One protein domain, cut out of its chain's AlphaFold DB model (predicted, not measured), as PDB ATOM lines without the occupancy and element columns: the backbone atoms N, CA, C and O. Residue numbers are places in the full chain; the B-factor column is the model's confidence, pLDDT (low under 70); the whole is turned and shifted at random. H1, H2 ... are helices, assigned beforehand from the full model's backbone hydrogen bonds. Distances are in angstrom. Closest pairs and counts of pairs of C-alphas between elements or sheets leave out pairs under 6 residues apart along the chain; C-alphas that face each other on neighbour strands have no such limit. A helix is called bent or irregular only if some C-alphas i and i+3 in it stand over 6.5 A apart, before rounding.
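AT A GLANCE: This is residues 12 to 174 of the 371 residues of an uncharacterized protein of Bacteroidales bacterium (UniProt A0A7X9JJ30). A compact body of packed helices has one long helix, H1, running out of it: residues 12 to 26 of H1 stick out as a free arm, while its later part packs on H2 and H3. H2 and H5 lie nearest the middle of the body; H4 packs on these two, and the hairpin of H7 and H8 packs on H5 and H3. The printed part has 163 residues with eight named helices, H1 to H8 in order, and no named strand; the class is all helix. The whole is compact, with a radius of gyration of the C-alphas of 17.1 A, yet elongated, spanning 64 by 37 by 27 A with the arm.

IN THESE COORDINATES: H1, residues 12 to 46, begins with C-alpha 12 at (-0.935, -13.877, -2.858) and is 51.1 A long. H2 is residues 55 to 70, 23.1 A, and H3 is residues 75 to 86, 17.0 A. H4, residues 93 to 109, 24.7 A, has a kink of 39 degrees near residue 103 and is irregular, with C-alphas 105 and 108 7.9 A apart. H5 is residues 117 to 128, 16.4 A, and H6 is residues 131 to 135, 5.7 A. H7, residues 141 to 158, is 25.8 A long. H8, residues 163 to 173, 15.2 A, ends with C-alpha 173 at (34.629, -5.199, -30.349).

HOW THE PARTS SIT: H1, H2, H3, H5 and H8 form a bundle, a group of helices in which each touches at least one other of the group. H1, with residues 27 to 41 alone, touches H2 in a hairpin at a shallow tilt of 25 degrees, opposite ways; the closest C-alphas, of Ser 38 and Leu 60, are 6.0 A apart. H3 touches H8 at a shallow tilt of 28 degrees, the same way, closest at the C-alphas of Tyr 78 and Leu 168, 6.6 A. H2 touches H5 at a steep tilt of 44 degrees, closest at the C-alphas of Lys 69 and Ala 118, 5.3 A. H4, with residues 99 to 106 alone, touches H5 at a steep tilt of 61 degrees, closest at the C-alphas of Tyr 106 and Lys 120, 6.4 A. H7 touches H5, closest at the C-alphas of Ile 124 and Ala 150, 4.9 A. H7 and H8 form a hairpin, closest at the C-alphas of Ala 158 and Ala 166, 4.0 A. H6 touches no helix but is near H7. H1 is apart from H7 and H8, for instance. Every O i to N i+4 pair is within hydrogen-bond range in H5, H6, H7 and H8; the figures are 29 of 31 in H1, 10 of 12 in H2, 7 of 8 in H3 and 11 of 13 in H4.

THE WHOLE: The C-alphas farthest apart, of Leu 12 and Trp 138, are 64.6 A apart. The printed part has no cut and no long link. Residues 137 to 142 also stand free. The mean pLDDT of the printed part is 81.7; it is under 70 at residues 12 to 29, 46 to 56, 90 to 91 and 130 to 139.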
ATOM      1  N   LEU A  12      -2.336 -14.233  -2.596       61.38
ATOM      2  CA  LEU A  12      -0.935 -13.877  -2.858       61.38
ATOM      3  C   LEU A  12      -0.377 -14.612  -4.094       61.38
ATOM      4  O   LEU A  12       0.262 -13.995  -4.943       61.38
ATOM      5  N   LEU A  13      -0.677 -15.909  -4.229       62.78
ATOM      6  CA  LEU A  13      -0.269 -16.747  -5.366       62.78
ATOM      7  C   LEU A  13      -0.879 -16.300  -6.698       62.78
ATOM      8  O   LEU A  13      -0.270 -16.518  -7.739       62.78
ATOM      9  N   ILE A  14      -2.053 -15.668  -6.670       63.91
ATOM     10  CA  ILE A  14      -2.712 -15.135  -7.866       63.91
ATOM     11  C   ILE A  14      -2.210 -13.718  -8.179       63.91
ATOM     12  O   ILE A  14      -1.953 -13.408  -9.333       63.91
ATOM     13  N   ILE A  15      -2.004 -12.848  -7.188       60.66
ATOM     14  CA  ILE A  15      -1.659 -11.432  -7.436       60.66
ATOM     15  C   ILE A  15      -0.199 -11.255  -7.897       60.66
ATOM     16  O   ILE A  15       0.086 -10.397  -8.739       60.66
ATOM     17  N   ILE A  16       0.729 -12.072  -7.386       57.59
ATOM     18  CA  ILE A  16       2.159 -12.001  -7.732       57.59
ATOM     19  C   ILE A  16       2.422 -12.234  -9.237       57.59
ATOM     20  O   ILE A  16       3.097 -11.393  -9.839       57.59
ATOM     21  N   PRO A  17       1.883 -13.282  -9.896       56.16
ATOM     22  CA  PRO A  17       2.112 -13.489 -11.327       56.16
ATOM     23  C   PRO A  17       1.477 -12.399 -12.202       56.16
ATOM     24  O   PRO A  17       2.095 -11.986 -13.180       56.16
ATOM     25  N   PHE A  18       0.307 -11.855 -11.838       52.75
ATOM     26  CA  PHE A  18      -0.312 -10.752 -12.592       52.75
ATOM     27  C   PHE A  18       0.494  -9.448 -12.510       52.75
ATOM     28  O   PHE A  18       0.605  -8.718 -13.495       52.75
ATOM     29  N   SER A  19       1.089  -9.163 -11.352       49.56
ATOM     30  CA  SER A  19       1.917  -7.966 -11.152       49.56
ATOM     31  C   SER A  19       3.232  -8.049 -11.935       49.56
ATOM     32  O   SER A  19       3.644  -7.070 -12.558       49.56
ATOM     33  N   LEU A  20       3.860  -9.230 -11.955       45.41
ATOM     34  CA  LEU A  20       5.087  -9.493 -12.715       45.41
ATOM     35  C   LEU A  20       4.840  -9.459 -14.229       45.41
ATOM     36  O   LEU A  20       5.604  -8.816 -14.948       45.41
ATOM     37  N   ALA A  21       3.746 -10.062 -14.703       43.59
ATOM     38  CA  ALA A  21       3.370 -10.031 -16.115       43.59
ATOM     39  C   ALA A  21       3.100  -8.596 -16.608       43.59
ATOM     40  O   ALA A  21       3.644  -8.182 -17.629       43.59
ATOM     41  N   ASN A  22       2.341  -7.795 -15.850       46.25
ATOM     42  CA  ASN A  22       2.029  -6.414 -16.235       46.25
ATOM     43  C   ASN A  22       3.268  -5.497 -16.237       46.25
ATOM     44  O   ASN A  22       3.429  -4.677 -17.145       46.25
ATOM     45  N   ALA A  23       4.169  -5.638 -15.258       42.94
ATOM     46  CA  ALA A  23       5.407  -4.855 -15.209       42.94
ATOM     47  C   ALA A  23       6.355  -5.200 -16.368       42.94
ATOM     48  O   ALA A  23       6.953  -4.304 -16.969       42.94
ATOM     49  N   GLN A  24       6.444  -6.485 -16.718       48.78
ATOM     50  CA  GLN A  24       7.244  -6.952 -17.843       48.78
ATOM     51  C   GLN A  24       6.683  -6.438 -19.182       48.78
ATOM     52  O   GLN A  24       7.434  -5.859 -19.967       48.78
ATOM     53  N   THR A  25       5.359  -6.484 -19.384       57.81
ATOM     54  CA  THR A  25       4.734  -5.981 -20.624       57.81
ATOM     55  C   THR A  25       4.903  -4.476 -20.842       57.81
ATOM     56  O   THR A  25       5.075  -4.040 -21.980       57.81
ATOM     57  N   LYS A  26       4.890  -3.655 -19.780       61.62
ATOM     58  CA  LYS A  26       4.995  -2.193 -19.920       61.62
ATOM     59  C   LYS A  26       6.406  -1.757 -20.323       61.62
ATOM     60  O   LYS A  26       6.555  -0.980 -21.260       61.62
ATOM     61  N   ASN A  27       7.431  -2.313 -19.673       61.97
ATOM     62  CA  ASN A  27       8.825  -2.016 -20.009       61.97
ATOM     63  C   ASN A  27       9.202  -2.520 -21.411       61.97
ATOM     64  O   ASN A  27       9.871  -1.803 -22.151       61.97
ATOM     65  N   GLU A  28       8.745  -3.715 -21.802       61.41
ATOM     66  CA  GLU A  28       8.964  -4.258 -23.153       61.41
ATOM     67  C   GLU A  28       8.271  -3.407 -24.232       61.41
ATOM     68  O   GLU A  28       8.850  -3.159 -25.292       61.41
ATOM     69  N   THR A  29       7.070  -2.888 -23.955       69.12
ATOM     70  CA  THR A  29       6.342  -1.997 -24.879       69.12
ATOM     71  C   THR A  29       7.050  -0.649 -25.045       69.12
ATOM     72  O   THR A  29       7.196  -0.156 -26.167       69.12
ATOM     73  N   ASP A  30       7.540  -0.067 -23.947       83.88
ATOM     74  CA  ASP A  30       8.249   1.215 -23.975       83.88
ATOM     75  C   ASP A  30       9.595   1.102 -24.713       83.88
ATOM     76  O   ASP A  30       9.938   1.977 -25.514       83.88
ATOM     77  N   ILE A  31      10.339   0.009 -24.508       89.31
ATOM     78  CA  ILE A  31      11.614  -0.233 -25.200       89.31
ATOM     79  C   ILE A  31      11.410  -0.467 -26.691       89.31
ATOM     80  O   ILE A  31      12.099   0.163 -27.496       89.31
ATOM     81  N   ASN A  32      10.419  -1.272 -27.075       88.69
ATOM     82  CA  ASN A  32      10.094  -1.481 -28.483       88.69
ATOM     83  C   ASN A  32       9.698  -0.182 -29.186       88.69
ATOM     84  O   ASN A  32      10.062   0.037 -30.343       88.69
ATOM     85  N   LEU A  33       8.986   0.720 -28.509       90.38
ATOM     86  CA  LEU A  33       8.658   2.026 -29.076       90.38
ATOM     87  C   LEU A  33       9.916   2.875 -29.321       90.38
ATOM     88  O   LEU A  33      10.029   3.506 -30.376       90.38
ATOM     89  N   ILE A  34      10.852   2.901 -28.367       92.88
ATOM     90  CA  ILE A  34      12.120   3.639 -28.487       92.88
ATOM     91  C   ILE A  34      12.989   3.032 -29.596       92.88
ATOM     92  O   ILE A  34      13.480   3.762 -30.458       92.88
ATOM     93  N   TYR A  35      13.104   1.704 -29.639       93.62
ATOM     94  CA  TYR A  35      13.803   0.974 -30.694       93.62
ATOM     95  C   TYR A  35      13.206   1.255 -32.080       93.62
ATOM     96  O   TYR A  35      13.918   1.615 -33.011       93.62
ATOM     97  N   ASN A  36      11.884   1.188 -32.233       90.81
ATOM     98  CA  ASN A  36      11.246   1.455 -33.523       90.81
ATOM     99  C   ASN A  36      11.467   2.901 -33.996       90.81
ATOM    100  O   ASN A  36      11.550   3.158 -35.202       90.81
ATOM    101  N   LYS A  37      11.571   3.862 -33.066       91.06
ATOM    102  CA  LYS A  37      11.961   5.240 -33.392       91.06
ATOM    103  C   LYS A  37      13.417   5.302 -33.853       91.06
ATOM    104  O   LYS A  37      13.662   5.862 -34.919       91.06
ATOM    105  N   SER A  38      14.357   4.696 -33.126       91.94
ATOM    106  CA  SER A  38      15.778   4.694 -33.507       91.94
ATOM    107  C   SER A  38      16.024   3.982 -34.841       91.94
ATOM    108  O   SER A  38      16.739   4.497 -35.698       91.94
ATOM    109  N   PHE A  39      15.343   2.867 -35.095       88.62
ATOM    110  CA  PHE A  39      15.462   2.116 -36.342       88.62
ATOM    111  C   PHE A  39      14.996   2.909 -37.571       88.62
ATOM    112  O   PHE A  39      15.644   2.886 -38.621       88.62
ATOM    113  N   LYS A  40      13.915   3.691 -37.447       86.94
ATOM    114  CA  LYS A  40      13.488   4.630 -38.502       86.94
ATOM    115  C   LYS A  40      14.552   5.691 -38.799       86.94
ATOM    116  O   LYS A  40      14.716   6.072 -39.962       86.94
ATOM    117  N   LEU A  41      15.281   6.147 -37.779       86.31
ATOM    118  CA  LEU A  41      16.378   7.100 -37.954       86.31
ATOM    119  C   LEU A  41      17.564   6.459 -38.670       86.31
ATOM    120  O   LEU A  41      18.017   7.021 -39.662       86.31
ATOM    121  N   PHE A  42      17.990   5.258 -38.267       85.00
ATOM    122  CA  PHE A  42      19.035   4.517 -38.986       85.00
ATOM    123  C   PHE A  42      18.704   4.365 -40.474       85.00
ATOM    124  O   PHE A  42      19.533   4.666 -41.327       85.00
ATOM    125  N   ASN A  43      17.464   4.004 -40.812       79.69
ATOM    126  CA  ASN A  43      17.032   3.895 -42.212       79.69
ATOM    127  C   ASN A  43      17.127   5.218 -42.980       79.69
ATOM    128  O   ASN A  43      17.395   5.219 -44.182       79.69
ATOM    129  N   SER A  44      16.900   6.335 -42.294       77.81
ATOM    130  CA  SER A  44      17.039   7.663 -42.886       77.81
ATOM    131  C   SER A  44      18.513   7.997 -43.129       77.81
ATOM    132  O   SER A  44      18.826   8.490 -44.211       77.81
ATOM    133  N   LEU A  45      19.407   7.652 -42.189       73.62
ATOM    134  CA  LEU A  45      20.862   7.823 -42.328       73.62
ATOM    135  C   LEU A  45      21.445   7.001 -43.489       73.62
ATOM    136  O   LEU A  45      22.284   7.498 -44.228       73.62
ATOM    137  N   TYR A  46      20.993   5.755 -43.674       69.94
ATOM    138  CA  TYR A  46      21.480   4.877 -44.750       69.94
ATOM    139  C   TYR A  46      20.876   5.179 -46.122       69.94
ATOM    140  O   TYR A  46      21.331   4.657 -47.142       69.94
ATOM    141  N   SER A  47      19.822   5.991 -46.178       64.62
ATOM    142  CA  SER A  47      19.301   6.449 -47.454       64.62
ATOM    143  C   SER A  47      20.231   7.539 -47.992       64.62
ATOM    144  O   SER A  47      20.509   8.498 -47.286       64.62
ATOM    145  N   ASN A  48      20.657   7.460 -49.260       55.84
ATOM    146  CA  ASN A  48      21.427   8.521 -49.948       55.84
ATOM    147  C   ASN A  48      20.662   9.864 -50.070       55.84
ATOM    148  O   ASN A  48      20.995  10.712 -50.898       55.84
ATOM    149  N   LYS A  49      19.575  10.046 -49.317       57.50
ATOM    150  CA  LYS A  49      18.857  11.304 -49.230       57.50
ATOM    151  C   LYS A  49      19.617  12.191 -48.246       57.50
ATOM    152  O   LYS A  49      19.892  11.737 -47.139       57.50
ATOM    153  N   PRO A  50      19.916  13.449 -48.604       54.62
ATOM    154  CA  PRO A  50      20.466  14.385 -47.638       54.62
ATOM    155  C   PRO A  50      19.512  14.458 -46.446       54.62
ATOM    156  O   PRO A  50      18.305  14.677 -46.617       54.62
ATOM    157  N   LEU A  51      20.044  14.219 -45.249       56.62
ATOM    158  CA  LEU A  51      19.294  14.387 -44.015       56.62
ATOM    159  C   LEU A  51      18.886  15.854 -43.954       56.62
ATOM    160  O   LEU A  51      19.721  16.741 -43.834       56.62
ATOM    161  N   LYS A  52      17.585  16.115 -44.094       55.28
ATOM    162  CA  LYS A  52      17.049  17.478 -43.989       55.28
ATOM    163  C   LYS A  52      17.131  18.023 -42.562       55.28
ATOM    164  O   LYS A  52      16.918  19.212 -42.368       55.28
ATOM    165  N   ASP A  53      17.401  17.155 -41.589       62.06
ATOM    166  CA  ASP A  53      17.451  17.493 -40.177       62.06
ATOM    167  C   ASP A  53      18.648  16.800 -39.508       62.06
ATOM    168  O   ASP A  53      18.646  15.591 -39.267       62.06
ATOM    169  N   ASN A  54      19.690  17.580 -39.222       60.22
ATOM    170  CA  ASN A  54      20.890  17.118 -38.524       60.22
ATOM    171  C   ASN A  54      20.604  16.698 -37.070       60.22
ATOM    172  O   ASN A  54      21.376  15.936 -36.487       60.22
ATOM    173  N   LYS A  55      19.462  17.107 -36.490       66.88
ATOM    174  CA  LYS A  55      19.067  16.741 -35.118       66.88
ATOM    175  C   LYS A  55      18.742  15.257 -34.966       66.88
ATOM    176  O   LYS A  55      18.752  14.735 -33.854       66.88
ATOM    177  N   LEU A  56      18.506  14.544 -36.070       69.19
ATOM    178  CA  LEU A  56      18.209  13.111 -36.050       69.19
ATOM    179  C   LEU A  56      19.377  12.269 -35.515       69.19
ATOM    180  O   LEU A  56      19.144  11.245 -34.878       69.19
ATOM    181  N   ALA A  57      20.621  12.710 -35.720       72.44
ATOM    182  CA  ALA A  57      21.796  12.024 -35.190       72.44
ATOM    183  C   ALA A  57      21.883  12.121 -33.654       72.44
ATOM    184  O   ALA A  57      22.257  11.145 -33.010       72.44
ATOM    185  N   ILE A  58      21.469  13.251 -33.060       84.00
ATOM    186  CA  ILE A  58      21.428  13.429 -31.597       84.00
ATOM    187  C   ILE A  58      20.463  12.430 -30.963       84.00
ATOM    188  O   ILE A  58      20.821  11.761 -29.998       84.00
ATOM    189  N   TYR A  59      19.264  12.271 -31.531       88.50
ATOM    190  CA  TYR A  59      18.264  11.361 -30.967       88.50
ATOM    191  C   TYR A  59      18.733   9.907 -30.909       88.50
ATOM    192  O   TYR A  59      18.261   9.153 -30.064       88.50
ATOM    193  N   LEU A  60      19.672   9.500 -31.769       89.75
ATOM    194  CA  LEU A  60      20.257   8.165 -31.691       89.75
ATOM    195  C   LEU A  60      21.116   7.977 -30.436       89.75
ATOM    196  O   LEU A  60      21.079   6.884 -29.879       89.75
ATOM    197  N   PHE A  61      21.811   9.007 -29.937       91.31
ATOM    198  CA  PHE A  61      22.483   8.918 -28.633       91.31
ATOM    199  C   PHE A  61      21.463   8.691 -27.522       91.31
ATOM    200  O   PHE A  61      21.584   7.725 -26.773       91.31
ATOM    201  N   ASP A  62      20.436   9.539 -27.461       93.19
ATOM    202  CA  ASP A  62      19.438   9.491 -26.393       93.19
ATOM    203  C   ASP A  62      18.671   8.159 -26.405       93.19
ATOM    204  O   ASP A  62      18.509   7.515 -25.369       93.19
ATOM    205  N   TYR A  63      18.258   7.684 -27.585       95.12
ATOM    206  CA  TYR A  63      17.624   6.373 -27.721       95.12
ATOM    207  C   TYR A  63      18.568   5.232 -27.359       95.12
ATOM    208  O   TYR A  63      18.136   4.292 -26.696       95.12
ATOM    209  N   GLY A  64      19.838   5.309 -27.756       95.19
ATOM    210  CA  GLY A  64      20.834   4.313 -27.383       95.19
ATOM    211  C   GLY A  64      20.980   4.195 -25.876       95.19
ATOM    212  O   GLY A  64      20.890   3.088 -25.345       95.19
ATOM    213  N   VAL A  65      21.123   5.332 -25.189       96.38
ATOM    214  CA  VAL A  65      21.231   5.393 -23.727       96.38
ATOM    215  C   VAL A  65      19.987   4.796 -23.087       96.38
ATOM    216  O   VAL A  65      20.110   3.919 -22.237       96.38
ATOM    217  N   GLU A  66      18.796   5.206 -23.515       96.44
ATOM    218  CA  GLU A  66      17.539   4.707 -22.957       96.44
ATOM    219  C   GLU A  66      17.364   3.193 -23.143       96.44
ATOM    220  O   GLU A  66      16.976   2.505 -22.195       96.44
ATOM    221  N   ILE A  67      17.677   2.659 -24.329       96.62
ATOM    222  CA  ILE A  67      17.565   1.222 -24.626       96.62
ATOM    223  C   ILE A  67      18.510   0.418 -23.727       96.62
ATOM    224  O   ILE A  67      18.063  -0.496 -23.028       96.62
ATOM    225  N   VAL A  68      19.802   0.766 -23.697       96.56
ATOM    226  CA  VAL A  68      20.790  -0.011 -22.928       96.56
ATOM    227  C   VAL A  68      20.642   0.203 -21.420       96.56
ATOM    228  O   VAL A  68      20.904  -0.720 -20.658       96.56
ATOM    229  N   LYS A  69      20.153   1.366 -20.968       96.25
ATOM    230  CA  LYS A  69      19.890   1.642 -19.544       96.25
ATOM    231  C   LYS A  69      18.722   0.822 -19.008       96.25
ATOM    232  O   LYS A  69      18.813   0.283 -17.907       96.25
ATOM    233  N   LYS A  70      17.624   0.730 -19.764       95.44
ATOM    234  CA  LYS A  70      16.394   0.048 -19.328       95.44
ATOM    235  C   LYS A  70      16.432  -1.460 -19.551       95.44
ATOM    236  O   LYS A  70      15.893  -2.200 -18.731       95.44
ATOM    237  N   ALA A  71      17.032  -1.918 -20.648       95.31
ATOM    238  CA  ALA A  71      17.013  -3.327 -21.025       95.31
ATOM    239  C   ALA A  71      18.312  -3.757 -21.740       95.31
ATOM    240  O   ALA A  71      18.267  -4.145 -22.909       95.31
ATOM    241  N   PRO A  72      19.473  -3.756 -21.056       95.12
ATOM    242  CA  PRO A  72      20.757  -4.098 -21.681       95.12
ATOM    243  C   PRO A  72      20.802  -5.541 -22.218       95.12
ATOM    244  O   PRO A  72      21.481  -5.814 -23.200       95.12
ATOM    245  N   LYS A  73      20.019  -6.462 -21.639       94.38
ATOM    246  CA  LYS A  73      19.891  -7.855 -22.104       94.38
ATOM    247  C   LYS A  73      18.943  -8.074 -23.294       94.38
ATOM    248  O   LYS A  73      18.759  -9.214 -23.719       94.38
ATOM    249  N   SER A  74      18.272  -7.027 -23.771       94.25
ATOM    250  CA  SER A  74      17.243  -7.135 -24.816       94.25
ATOM    251  C   SER A  74      17.834  -7.373 -26.210       94.25
ATOM    252  O   SER A  74      19.000  -7.068 -26.475       94.25
ATOM    253  N   ILE A  75      17.019  -7.904 -27.125       93.56
ATOM    254  CA  ILE A  75      17.402  -8.037 -28.539       93.56
ATOM    255  C   ILE A  75      17.510  -6.640 -29.178       93.56
ATOM    256  O   ILE A  75      18.398  -6.387 -29.989       93.56
ATOM    257  N   GLU A  76      16.669  -5.705 -28.750       94.75
ATOM    258  CA  GLU A  76      16.670  -4.296 -29.129       94.75
ATOM    259  C   GLU A  76      18.030  -3.649 -28.857       94.75
ATOM    260  O   GLU A  76      18.567  -2.977 -29.737       94.75
ATOM    261  N   ALA A  77      18.619  -3.893 -27.679       95.94
ATOM    262  CA  ALA A  77      19.951  -3.400 -27.337       95.94
ATOM    263  C   ALA A  77      21.022  -3.961 -28.286       95.94
ATOM    264  O   ALA A  77      21.803  -3.195 -28.850       95.94
ATOM    265  N   TYR A  78      21.011  -5.276 -28.529       93.38
ATOM    266  CA  TYR A  78      21.931  -5.936 -29.463       93.38
ATOM    267  C   TYR A  78      21.868  -5.327 -30.872       93.38
ATOM    268  O   TYR A  78      22.892  -4.939 -31.452       93.38
ATOM    269  N   ILE A  79      20.656  -5.240 -31.428       92.38
ATOM    270  CA  ILE A  79      20.443  -4.749 -32.790       92.38
ATOM    271  C   ILE A  79      20.822  -3.272 -32.865       92.38
ATOM    272  O   ILE A  79      21.502  -2.873 -33.815       92.38
ATOM    273  N   PHE A  80      20.442  -2.476 -31.862       94.06
ATOM    274  CA  PHE A  80      20.794  -1.064 -31.788       94.06
ATOM    275  C   PHE A  80      22.309  -0.862 -31.843       94.06
ATOM    276  O   PHE A  80      22.770  -0.100 -32.682       94.06
ATOM    277  N   ILE A  81      23.092  -1.561 -31.019       92.62
ATOM    278  CA  ILE A  81      24.556  -1.383 -30.955       92.62
ATOM    279  C   ILE A  81      25.216  -1.756 -32.277       92.62
ATOM    280  O   ILE A  81      26.103  -1.049 -32.755       92.62
ATOM    281  N   THR A  82      24.739  -2.834 -32.900       88.25
ATOM    282  CA  THR A  82      25.251  -3.293 -34.191       88.25
ATOM    283  C   THR A  82      24.986  -2.263 -35.293       88.25
ATOM    284  O   THR A  82      25.858  -2.031 -36.130       88.25
ATOM    285  N   HIS A  83      23.817  -1.614 -35.289       87.94
ATOM    286  CA  HIS A  83      23.499  -0.532 -36.227       87.94
ATOM    287  C   HIS A  83      24.249   0.758 -35.889       87.94
ATOM    288  O   HIS A  83      24.844   1.363 -36.774       87.94
ATOM    289  N   PHE A  84      24.275   1.155 -34.616       88.75
ATOM    290  CA  PHE A  84      24.909   2.385 -34.147       88.75
ATOM    291  C   PHE A  84      26.398   2.412 -34.482       88.75
ATOM    292  O   PHE A  84      26.883   3.389 -35.042       88.75
ATOM    293  N   ARG A  85      27.108   1.306 -34.236       84.00
ATOM    294  CA  ARG A  85      28.532   1.183 -34.571       84.00
ATOM    295  C   ARG A  85      28.805   1.313 -36.073       84.00
ATOM    296  O   ARG A  85      29.846   1.837 -36.455       84.00
ATOM    297  N   LYS A  86      27.883   0.830 -36.913       78.25
ATOM    298  CA  LYS A  86      27.980   0.869 -38.383       78.25
ATOM    299  C   LYS A  86      27.407   2.152 -38.987       78.25
ATOM    300  O   LYS A  86      27.434   2.314 -40.207       78.25
ATOM    301  N   ALA A  87      26.797   3.025 -38.191       78.38
ATOM    302  CA  ALA A  87      26.150   4.222 -38.700       78.38
ATOM    303  C   ALA A  87      27.201   5.240 -39.160       78.38
ATOM    304  O   ALA A  87      28.213   5.467 -38.495       78.38
ATOM    305  N   ALA A  88      26.965   5.851 -40.321       71.44
ATOM    306  CA  ALA A  88      27.720   7.010 -40.778       71.44
ATOM    307  C   ALA A  88      26.996   8.255 -40.280       71.44
ATOM    308  O   ALA A  88      25.965   8.647 -40.831       71.44
ATOM    309  N   PHE A  89      27.493   8.842 -39.195       72.75
ATOM    310  CA  PHE A  89      26.921  10.078 -38.685       72.75
ATOM    311  C   PHE A  89      27.389  11.255 -39.545       72.75
ATOM    312  O   PHE A  89      28.590  11.389 -39.791       72.75
ATOM    313  N   PRO A  90      26.472  12.115 -40.020       64.75
ATOM    314  CA  PRO A  90      26.872  13.329 -40.714       64.75
ATOM    315  C   PRO A  90      27.657  14.235 -39.758       64.75
ATOM    316  O   PRO A  90      27.257  14.424 -38.606       64.75
ATOM    317  N   ILE A  91      28.741  14.841 -40.254       66.19
ATOM    318  CA  ILE A  91      29.488  15.877 -39.529       66.19
ATOM    319  C   ILE A  91      28.608  17.132 -39.481       66.19
ATOM    320  O   ILE A  91      28.657  17.993 -40.356       66.19
ATOM    321  N   SER A  92      27.741  17.193 -38.478       70.50
ATOM    322  CA  SER A  92      26.914  18.354 -38.162       70.50
ATOM    323  C   SER A  92      27.412  19.017 -36.883       70.50
ATOM    324  O   SER A  92      28.032  18.363 -36.035       70.50
ATOM    325  N   LEU A  93      27.145  20.319 -36.747       70.38
ATOM    326  CA  LEU A  93      27.474  21.066 -35.531       70.38
ATOM    327  C   LEU A  93      26.747  20.453 -34.334       70.38
ATOM    328  O   LEU A  93      27.366  20.180 -33.317       70.38
ATOM    329  N   GLU A  94      25.477  20.100 -34.506       79.88
ATOM    330  CA  GLU A  94      24.643  19.525 -33.456       79.88
ATOM    331  C   GLU A  94      25.156  18.157 -32.966       79.88
ATOM    332  O   GLU A  94      25.232  17.914 -31.760       79.88
ATOM    333  N   TYR A  95      25.561  17.266 -33.880       80.69
ATOM    334  CA  TYR A  95      26.211  16.001 -33.508       80.69
ATOM    335  C   TYR A  95      27.520  16.248 -32.749       80.69
ATOM    336  O   TYR A  95      27.778  15.620 -31.721       80.69
ATOM    337  N   SER A  96      28.334  17.180 -33.249       81.00
ATOM    338  CA  SER A  96      29.631  17.520 -32.660       81.00
ATOM    339  C   SER A  96      29.472  18.107 -31.257       81.00
ATOM    340  O   SER A  96      30.210  17.725 -30.351       81.00
ATOM    341  N   ASP A  97      28.479  18.970 -31.050       85.25
ATOM    342  CA  ASP A  97      28.153  19.562 -29.754       85.25
ATOM    343  C   ASP A  97      27.720  18.492 -28.753       85.25
ATOM    344  O   ASP A  97      28.256  18.446 -27.643       85.25
ATOM    345  N   LYS A  98      26.832  17.568 -29.151       87.69
ATOM    346  CA  LYS A  98      26.409  16.468 -28.272       87.69
ATOM    347  C   LYS A  98      27.566  15.532 -27.925       87.69
ATOM    348  O   LYS A  98      27.708  15.119 -26.772       87.69
ATOM    349  N   LEU A  99      28.416  15.209 -28.897       88.06
ATOM    350  CA  LEU A  99      29.603  14.392 -28.660       88.06
ATOM    351  C   LEU A  99      30.574  15.097 -27.700       88.06
ATOM    352  O   LEU A  99      31.081  14.473 -26.770       88.06
ATOM    353  N   ASN A 100      30.804  16.399 -27.881       89.69
ATOM    354  CA  ASN A 100      31.657  17.199 -27.004       89.69
ATOM    355  C   ASN A 100      31.087  17.322 -25.583       89.69
ATOM    356  O   ASN A 100      31.847  17.210 -24.621       89.69
ATOM    357  N   GLU A 101      29.772  17.487 -25.431       93.06
ATOM    358  CA  GLU A 101      29.075  17.452 -24.139       93.06
ATOM    359  C   GLU A 101      29.363  16.138 -23.397       93.06
ATOM    360  O   GLU A 101      29.836  16.154 -22.256       93.06
ATOM    361  N   LEU A 102      29.159  14.996 -24.063       93.25
ATOM    362  CA  LEU A 102      29.417  13.676 -23.484       93.25
ATOM    363  C   LEU A 102      30.901  13.473 -23.157       93.25
ATOM    364  O   LEU A 102      31.223  12.966 -22.080       93.25
ATOM    365  N   LYS A 103      31.817  13.906 -24.032       93.81
ATOM    366  CA  LYS A 103      33.267  13.852 -23.773       93.81
ATOM    367  C   LYS A 103      33.639  14.656 -22.532       93.81
ATOM    368  O   LYS A 103      34.330  14.136 -21.660       93.81
ATOM    369  N   ASN A 104      33.156  15.890 -22.416       95.62
ATOM    370  CA  ASN A 104      33.435  16.744 -21.261       95.62
ATOM    371  C   ASN A 104      32.919  16.125 -19.956       95.62
ATOM    372  O   ASN A 104      33.586  16.228 -18.927       95.62
ATOM    373  N   LYS A 105      31.760  15.459 -20.011       96.56
ATOM    374  CA  LYS A 105      31.130  14.810 -18.857       96.56
ATOM    375  C   LYS A 105      31.827  13.510 -18.448       96.56
ATOM    376  O   LYS A 105      31.965  13.256 -17.255       96.56
ATOM    377  N   TYR A 106      32.261  12.693 -19.409       96.88
ATOM    378  CA  TYR A 106      32.614  11.296 -19.134       96.88
ATOM    379  C   TYR A 106      34.007  10.848 -19.547       96.88
ATOM    380  O   TYR A 106      34.482   9.871 -18.978       96.88
ATOM    381  N   LEU A 107      34.684  11.516 -20.485       94.62
ATOM    382  CA  LEU A 107      35.917  10.990 -21.086       94.62
ATOM    383  C   LEU A 107      37.014  10.694 -20.049       94.62
ATOM    384  O   LEU A 107      37.673   9.665 -20.132       94.62
ATOM    385  N   LYS A 108      37.168  11.559 -19.036       94.38
ATOM    386  CA  LYS A 108      38.175  11.397 -17.968       94.38
ATOM    387  C   LYS A 108      37.945  10.178 -17.070       94.38
ATOM    388  O   LYS A 108      38.864   9.745 -16.388       94.38
ATOM    389  N   GLU A 109      36.720   9.665 -17.026       95.69
ATOM    390  CA  GLU A 109      36.309   8.552 -16.164       95.69
ATOM    391  C   GLU A 109      35.526   7.501 -16.957       95.69
ATOM    392  O   GLU A 109      34.622   6.841 -16.429       95.69
ATOM    393  N   ILE A 110      35.826   7.389 -18.252       95.50
ATOM    394  CA  ILE A 110      35.060   6.586 -19.204       95.50
ATOM    395  C   ILE A 110      35.124   5.089 -18.878       95.50
ATOM    396  O   ILE A 110      34.192   4.361 -19.200       95.50
ATOM    397  N   ASP A 111      36.167   4.653 -18.169       95.06
ATOM    398  CA  ASP A 111      36.391   3.278 -17.722       95.06
ATOM    399  C   ASP A 111      35.904   2.988 -16.287       95.06
ATOM    400  O   ASP A 111      35.971   1.848 -15.824       95.06
ATOM    401  N   LYS A 112      35.371   3.992 -15.573       95.88
ATOM    402  CA  LYS A 112      34.774   3.820 -14.237       95.88
ATOM    403  C   LYS A 112      33.287   3.471 -14.348       95.88
ATOM    404  O   LYS A 112      32.432   4.355 -14.342       95.88
ATOM    405  N   PHE A 113      32.955   2.189 -14.450       95.38
ATOM    406  CA  PHE A 113      31.595   1.731 -14.784       95.38
ATOM    407  C   PHE A 113      30.587   1.675 -13.624       95.38
ATOM    408  O   PHE A 113      29.465   1.210 -13.818       95.38
ATOM    409  N   ASP A 114      30.946   2.152 -12.430       89.94
ATOM    410  CA  ASP A 114      30.054   2.101 -11.265       89.94
ATOM    411  C   ASP A 114      28.825   3.017 -11.402       89.94
ATOM    412  O   ASP A 114      27.787   2.728 -10.815       89.94
ATOM    413  N   ASN A 115      28.914   4.078 -12.217       90.06
ATOM    414  CA  ASN A 115      27.834   5.040 -12.454       90.06
ATOM    415  C   ASN A 115      27.697   5.385 -13.944       90.06
ATOM    416  O   ASN A 115      28.697   5.501 -14.656       90.06
ATOM    417  N   GLU A 116      26.454   5.604 -14.391       95.06
ATOM    418  CA  GLU A 116      26.095   6.023 -15.760       95.06
ATOM    419  C   GLU A 116      26.744   5.185 -16.875       95.06
ATOM    420  O   GLU A 116      27.119   5.689 -17.934       95.06
ATOM    421  N   ILE A 117      26.853   3.874 -16.640       97.00
ATOM    422  CA  ILE A 117      27.451   2.915 -17.578       97.00
ATOM    423  C   ILE A 117      26.813   2.980 -18.975       97.00
ATOM    424  O   ILE A 117      27.521   2.857 -19.967       97.00
ATOM    425  N   ALA A 118      25.506   3.256 -19.063       97.19
ATOM    426  CA  ALA A 118      24.786   3.420 -20.324       97.19
ATOM    427  C   ALA A 118      25.299   4.612 -21.151       97.19
ATOM    428  O   ALA A 118      25.642   4.440 -22.318       97.19
ATOM    429  N   GLU A 119      25.399   5.805 -20.552       96.88
ATOM    430  CA  GLU A 119      25.897   7.008 -21.239       96.88
ATOM    431  C   GLU A 119      27.366   6.843 -21.649       96.88
ATOM    432  O   GLU A 119      27.730   7.144 -22.789       96.88
ATOM    433  N   LYS A 120      28.197   6.286 -20.756       97.38
ATOM    434  CA  LYS A 120      29.607   5.987 -21.050       97.38
ATOM    435  C   LYS A 120      29.742   4.997 -22.199       97.38
ATOM    436  O   LYS A 120      30.548   5.214 -23.096       97.38
ATOM    437  N   PHE A 121      28.933   3.941 -22.205       97.06
ATOM    438  CA  PHE A 121      28.964   2.935 -23.257       97.06
ATOM    439  C   PHE A 121      28.573   3.515 -24.621       97.06
ATOM    440  O   PHE A 121      29.285   3.288 -25.596       97.06
ATOM    441  N   ILE A 122      27.518   4.331 -24.704       95.69
ATOM    442  CA  ILE A 122      27.148   4.993 -25.965       95.69
ATOM    443  C   ILE A 122      28.232   5.977 -26.433       95.69
ATOM    444  O   ILE A 122      28.532   6.019 -27.627       95.69
ATOM    445  N   LEU A 123      28.872   6.718 -25.518       94.44
ATOM    446  CA  LEU A 123      30.024   7.559 -25.860       94.44
ATOM    447  C   LEU A 123      31.182   6.725 -26.429       94.44
ATOM    448  O   LEU A 123      31.735   7.096 -27.464       94.44
ATOM    449  N   ILE A 124      31.524   5.602 -25.790       94.88
ATOM    450  CA  ILE A 124      32.557   4.676 -26.279       94.88
ATOM    451  C   ILE A 124      32.235   4.247 -27.716       94.88
ATOM    452  O   ILE A 124      33.086   4.384 -28.590       94.88
ATOM    453  N   LEU A 125      31.001   3.796 -27.979       92.00
ATOM    454  CA  LEU A 125      30.573   3.368 -29.316       92.00
ATOM    455  C   LEU A 125      30.691   4.481 -30.362       92.00
ATOM    456  O   LEU A 125      31.079   4.209 -31.495       92.00
ATOM    457  N   ALA A 126      30.365   5.721 -29.997       89.25
ATOM    458  CA  ALA A 126      30.474   6.856 -30.906       89.25
ATOM    459  C   ALA A 126      31.936   7.163 -31.261       89.25
ATOM    460  O   ALA A 126      32.245   7.378 -32.431       89.25
ATOM    461  N   LEU A 127      32.837   7.123 -30.273       88.44
ATOM    462  CA  LEU A 127      34.266   7.398 -30.458       88.44
ATOM    463  C   LEU A 127      34.984   6.332 -31.298       88.44
ATOM    464  O   LEU A 127      35.924   6.671 -32.010       88.44
ATOM    465  N   ILE A 128      34.538   5.074 -31.240       84.75
ATOM    466  CA  ILE A 128      35.122   3.966 -32.019       84.75
ATOM    467  C   ILE A 128      34.395   3.678 -33.339       84.75
ATOM    468  O   ILE A 128      34.795   2.770 -34.069       84.75
ATOM    469  N   SER A 129      33.285   4.367 -33.623       76.94
ATOM    470  CA  SER A 129      32.503   4.112 -34.835       76.94
ATOM    471  C   SER A 129      33.366   4.334 -36.084       76.94
ATOM    472  O   SER A 129      34.046   5.351 -36.235       76.94
ATOM    473  N   THR A 130      33.359   3.343 -36.980       56.03
ATOM    474  CA  THR A 130      34.329   3.182 -38.082       56.03
ATOM    475  C   THR A 130      34.319   4.328 -39.094       56.03
ATOM    476  O   THR A 130      35.303   4.563 -39.790       56.03
ATOM    477  N   ASN A 131      33.236   5.101 -39.143       52.53
ATOM    478  CA  ASN A 131      33.075   6.194 -40.096       52.53
ATOM    479  C   ASN A 131      33.816   7.471 -39.732       52.53
ATOM    480  O   ASN A 131      34.007   8.303 -40.617       52.53
ATOM    481  N   ILE A 132      34.261   7.649 -38.486       48.59
ATOM    482  CA  ILE A 132      35.155   8.776 -38.228       48.59
ATOM    483  C   ILE A 132      36.442   8.523 -39.053       48.59
ATOM    484  O   ILE A 132      36.887   9.455 -39.719       48.59
ATOM    485  N   MET A 133      36.943   7.263 -39.112       46.59
ATOM    486  CA  MET A 133      38.257   6.872 -39.676       46.59
ATOM    487  C   MET A 133      38.295   6.898 -41.198       46.59
ATOM    488  O   MET A 133      39.281   7.337 -41.786       46.59
ATOM    489  N   GLU A 134      37.206   6.481 -41.833       44.09
ATOM    490  CA  GLU A 134      37.131   6.367 -43.292       44.09
ATOM    491  C   GLU A 134      36.708   7.672 -43.992       44.09
ATOM    492  O   GLU A 134      37.033   7.869 -45.162       44.09
ATOM    493  N   ILE A 135      36.001   8.580 -43.305       45.16
ATOM    494  CA  ILE A 135      35.413   9.785 -43.928       45.16
ATOM    495  C   ILE A 135      36.303  11.021 -43.754       45.16
ATOM    496  O   ILE A 135      36.244  11.937 -44.578       45.16
ATOM    497  N   ASN A 136      37.149  11.063 -42.721       49.75
ATOM    498  CA  ASN A 136      38.000  12.217 -42.461       49.75
ATOM    499  C   ASN A 136      39.493  11.865 -42.591       49.75
ATOM    500  O   ASN A 136      40.094  11.431 -41.613       49.75
ATOM    501  N   PRO A 137      40.143  12.111 -43.745       52.88
ATOM    502  CA  PRO A 137      41.596  11.953 -43.884       52.88
ATOM    503  C   PRO A 137      42.413  12.910 -42.987       52.88
ATOM    504  O   PRO A 137      43.637  12.829 -42.966       52.88
ATOM    505  N   TRP A 138      41.752  13.794 -42.231       52.59
ATOM    506  CA  TRP A 138      42.341  14.794 -41.339       52.59
ATOM    507  C   TRP A 138      42.021  14.509 -39.870       52.59
ATOM    508  O   TRP A 138      41.479  15.358 -39.159       52.59
ATOM    509  N   TYR A 139      42.334  13.302 -39.403       65.88
ATOM    510  CA  TYR A 139      42.318  13.028 -37.968       65.88
ATOM    511  C   TYR A 139      43.249  13.967 -37.224       65.88
ATOM    512  O   TYR A 139      44.436  14.050 -37.540       65.88
ATOM    513  N   SER A 140      42.727  14.628 -36.193       76.44
ATOM    514  CA  SER A 140      43.605  15.247 -35.212       76.44
ATOM    515  C   SER A 140      44.237  14.158 -34.340       76.44
ATOM    516  O   SER A 140      43.615  13.126 -34.072       76.44
ATOM    517  N   GLU A 141      45.452  14.390 -33.841       82.94
ATOM    518  CA  GLU A 141      46.087  13.504 -32.849       82.94
ATOM    519  C   GLU A 141      45.164  13.253 -31.647       82.94
ATOM    520  O   GLU A 141      45.069  12.140 -31.137       82.94
ATOM    521  N   LYS A 142      44.394  14.278 -31.264       84.31
ATOM    522  CA  LYS A 142      43.402  14.204 -30.194       84.31
ATOM    523  C   LYS A 142      42.269  13.224 -30.505       84.31
ATOM    524  O   LYS A 142      41.757  12.585 -29.592       84.31
ATOM    525  N   ASP A 143      41.831  13.106 -31.755       82.38
ATOM    526  CA  ASP A 143      40.776  12.158 -32.130       82.38
ATOM    527  C   ASP A 143      41.275  10.715 -32.065       82.38
ATOM    528  O   ASP A 143      40.553   9.847 -31.573       82.38
ATOM    529  N   LEU A 144      42.529  10.478 -32.462       84.19
ATOM    530  CA  LEU A 144      43.185   9.180 -32.300       84.19
ATOM    531  C   LEU A 144      43.377   8.821 -30.817       84.19
ATOM    532  O   LEU A 144      43.120   7.689 -30.416       84.19
ATOM    533  N   GLU A 145      43.764   9.789 -29.986       89.44
ATOM    534  CA  GLU A 145      43.852   9.613 -28.533       89.44
ATOM    535  C   GLU A 145      42.491   9.221 -27.934       89.44
ATOM    536  O   GLU A 145      42.392   8.230 -27.210       89.44
ATOM    537  N   ASN A 146      41.417   9.938 -28.291       89.88
ATOM    538  CA  ASN A 146      40.065   9.614 -27.821       89.88
ATOM    539  C   ASN A 146      39.617   8.220 -28.273       89.88
ATOM    540  O   ASN A 146      38.970   7.511 -27.501       89.88
ATOM    541  N   PHE A 147      39.944   7.835 -29.509       88.81
ATOM    542  CA  PHE A 147      39.664   6.502 -30.035       88.81
ATOM    543  C   PHE A 147      40.361   5.423 -29.199       88.81
ATOM    544  O   PHE A 147      39.709   4.473 -28.765       88.81
ATOM    545  N   ASN A 148      41.654   5.591 -28.911       90.38
ATOM    546  CA  ASN A 148      42.426   4.633 -28.119       90.38
ATOM    547  C   ASN A 148      41.871   4.501 -26.695       90.38
ATOM    548  O   ASN A 148      41.620   3.385 -26.240       90.38
ATOM    549  N   ILE A 149      41.578   5.628 -26.035       93.94
ATOM    550  CA  ILE A 149      40.949   5.654 -24.705       93.94
ATOM    551  C   ILE A 149      39.607   4.904 -24.718       93.94
ATOM    552  O   ILE A 149      39.332   4.086 -23.838       93.94
ATOM    553  N   ALA A 150      38.761   5.163 -25.719       93.69
ATOM    554  CA  ALA A 150      37.463   4.508 -25.845       93.69
ATOM    555  C   ALA A 150      37.602   3.000 -26.103       93.69
ATOM    556  O   ALA A 150      36.871   2.208 -25.508       93.69
ATOM    557  N   ASN A 151      38.554   2.595 -26.945       92.50
ATOM    558  CA  ASN A 151      38.812   1.191 -27.247       92.50
ATOM    559  C   ASN A 151      39.308   0.423 -26.008       92.50
ATOM    560  O   ASN A 151      38.799  -0.653 -25.695       92.50
ATOM    561  N   GLU A 152      40.234   1.000 -25.237       95.38
ATOM    562  CA  GLU A 152      40.683   0.421 -23.965       95.38
ATOM    563  C   GLU A 152      39.536   0.283 -22.958       95.38
ATOM    564  O   GLU A 152      39.388  -0.758 -22.305       95.38
ATOM    565  N   ALA A 153      38.688   1.308 -22.846       96.81
ATOM    566  CA  ALA A 153      37.504   1.260 -21.997       96.81
ATOM    567  C   ALA A 153      36.527   0.165 -22.453       96.81
ATOM    568  O   ALA A 153      35.993  -0.564 -21.615       96.81
ATOM    569  N   LEU A 154      36.334  -0.021 -23.762       95.44
ATOM    570  CA  LEU A 154      35.481  -1.083 -24.292       95.44
ATOM    571  C   LEU A 154      36.003  -2.481 -23.933       95.44
ATOM    572  O   LEU A 154      35.225  -3.335 -23.505       95.44
ATOM    573  N   ILE A 155      37.315  -2.709 -24.053       95.06
ATOM    574  CA  ILE A 155      37.965  -3.979 -23.684       95.06
ATOM    575  C   ILE A 155      37.817  -4.256 -22.180       95.06
ATOM    576  O   ILE A 155      37.532  -5.390 -21.778       95.06
ATOM    577  N   LYS A 156      37.954  -3.226 -21.333       96.69
ATOM    578  CA  LYS A 156      37.676  -3.339 -19.890       96.69
ATOM    579  C   LYS A 156      36.208  -3.695 -19.640       96.69
ATOM    580  O   LYS A 156      35.926  -4.604 -18.859       96.69
ATOM    581  N   LEU A 157      35.275  -3.035 -20.333       96.69
ATOM    582  CA  LEU A 157      33.840  -3.289 -20.197       96.69
ATOM    583  C   LEU A 157      33.464  -4.718 -20.615       96.69
ATOM    584  O   LEU A 157      32.689  -5.369 -19.921       96.69
ATOM    585  N   ALA A 158      34.072  -5.243 -21.681       94.88
ATOM    586  CA  ALA A 158      33.882  -6.615 -22.166       94.88
ATOM    587  C   ALA A 158      34.221  -7.705 -21.130       94.88
ATOM    588  O   ALA A 158      33.737  -8.840 -21.229       94.88
ATOM    589  N   ASN A 159      35.015  -7.359 -20.115       94.06
ATOM    590  CA  ASN A 159      35.409  -8.231 -19.008       94.06
ATOM    591  C   ASN A 159      34.786  -7.823 -17.663       94.06
ATOM    592  O   ASN A 159      35.166  -8.345 -16.615       94.06
ATOM    593  N   HIS A 160      33.824  -6.901 -17.672       95.31
ATOM    594  CA  HIS A 160      33.214  -6.365 -16.465       95.31
ATOM    595  C   HIS A 160      32.222  -7.343 -15.809       95.31
ATOM    596  O   HIS A 160      31.615  -8.194 -16.461       95.31
ATOM    597  N   LYS A 161      32.001  -7.175 -14.496       93.75
ATOM    598  CA  LYS A 161      31.073  -7.996 -13.692       93.75
ATOM    599  C   LYS A 161      29.599  -7.852 -14.096       93.75
ATOM    600  O   LYS A 161      28.806  -8.750 -13.836       93.75
ATOM    601  N   GLN A 162      29.218  -6.724 -14.702       93.69
ATOM    602  CA  GLN A 162      27.864  -6.527 -15.233       93.69
ATOM    603  C   GLN A 162      27.748  -7.232 -16.587       93.69
ATOM    604  O   GLN A 162      28.111  -6.672 -17.621       93.69
ATOM    605  N   THR A 163      27.258  -8.472 -16.560       93.12
ATOM    606  CA  THR A 163      27.262  -9.394 -17.704       93.12
ATOM    607  C   THR A 163      26.573  -8.837 -18.941       93.12
ATOM    608  O   THR A 163      27.102  -9.012 -20.034       93.12
ATOM    609  N   ASP A 164      25.452  -8.132 -18.770       94.94
ATOM    610  CA  ASP A 164      24.652  -7.609 -19.883       94.94
ATOM    611  C   ASP A 164      25.418  -6.529 -20.664       94.94
ATOM    612  O   ASP A 164      25.419  -6.526 -21.889       94.94
ATOM    613  N   TYR A 165      26.165  -5.653 -19.987       95.62
ATOM    614  CA  TYR A 165      27.028  -4.683 -20.671       95.62
ATOM    615  C   TYR A 165      28.312  -5.318 -21.207       95.62
ATOM    616  O   TYR A 165      28.789  -4.936 -22.273       95.62
ATOM    617  N   ALA A 166      28.860  -6.309 -20.501       94.81
ATOM    618  CA  ALA A 166      30.065  -7.005 -20.937       94.81
ATOM    619  C   ALA A 166      29.859  -7.740 -22.266       94.81
ATOM    620  O   ALA A 166      30.718  -7.693 -23.147       94.81
ATOM    621  N   ILE A 167      28.706  -8.383 -22.445       93.56
ATOM    622  CA  ILE A 167      28.392  -9.075 -23.694       93.56
ATOM    623  C   ILE A 167      28.126  -8.085 -24.839       93.56
ATOM    624  O   ILE A 167      28.629  -8.282 -25.945       93.56
ATOM    625  N   LEU A 168      27.432  -6.973 -24.566       94.69
ATOM    626  CA  LEU A 168      27.230  -5.884 -25.526       94.69
ATOM    627  C   LEU A 168      28.560  -5.268 -25.986       94.69
ATOM    628  O   LEU A 168      28.739  -4.985 -27.171       94.69
ATOM    629  N   ALA A 169      29.514  -5.109 -25.067       94.75
ATOM    630  CA  ALA A 169      30.856  -4.641 -25.382       94.75
ATOM    631  C   ALA A 169      31.633  -5.639 -26.256       94.75
ATOM    632  O   ALA A 169      32.246  -5.221 -27.233       94.75
ATOM    633  N   GLN A 170      31.558  -6.949 -25.989       92.12
ATOM    634  CA  GLN A 170      32.198  -7.964 -26.846       92.12
ATOM    635  C   GLN A 170      31.656  -7.938 -28.283       92.12
ATOM    636  O   GLN A 170      32.425  -8.027 -29.240       92.12
ATOM    637  N   ILE A 171      30.348  -7.733 -28.452       89.50
ATOM    638  CA  ILE A 171      29.734  -7.556 -29.779       89.50
ATOM    639  C   ILE A 171      30.271  -6.303 -30.471       89.50
ATOM    640  O   ILE A 171      30.570  -6.327 -31.665       89.50
ATOM    641  N   ALA A 172      30.414  -5.209 -29.724       89.31
ATOM    642  CA  ALA A 172      30.955  -3.964 -30.250       89.31
ATOM    643  C   ALA A 172      32.445  -4.061 -30.620       89.31
ATOM    644  O   ALA A 172      32.870  -3.339 -31.515       89.31
ATOM    645  N   ILE A 173      33.220  -4.954 -29.996       86.44
ATOM    646  CA  ILE A 173      34.629  -5.199 -30.349       86.44
ATOM    647  C   ILE A 173      34.748  -5.973 -31.668       86.44
ATOM    648  O   ILE A 173      35.673  -5.715 -32.431       86.44
ATOM    649  N   SER A 174      33.818  -6.893 -31.960       76.94
ATOM    650  CA  SER A 174      33.922  -7.830 -33.090       76.94
ATOM    651  C   SER A 174      34.238  -7.111 -34.419       76.94
ATOM    652  O   SER A 174      33.389  -6.380 -34.930       76.94
TER     653      SER A 174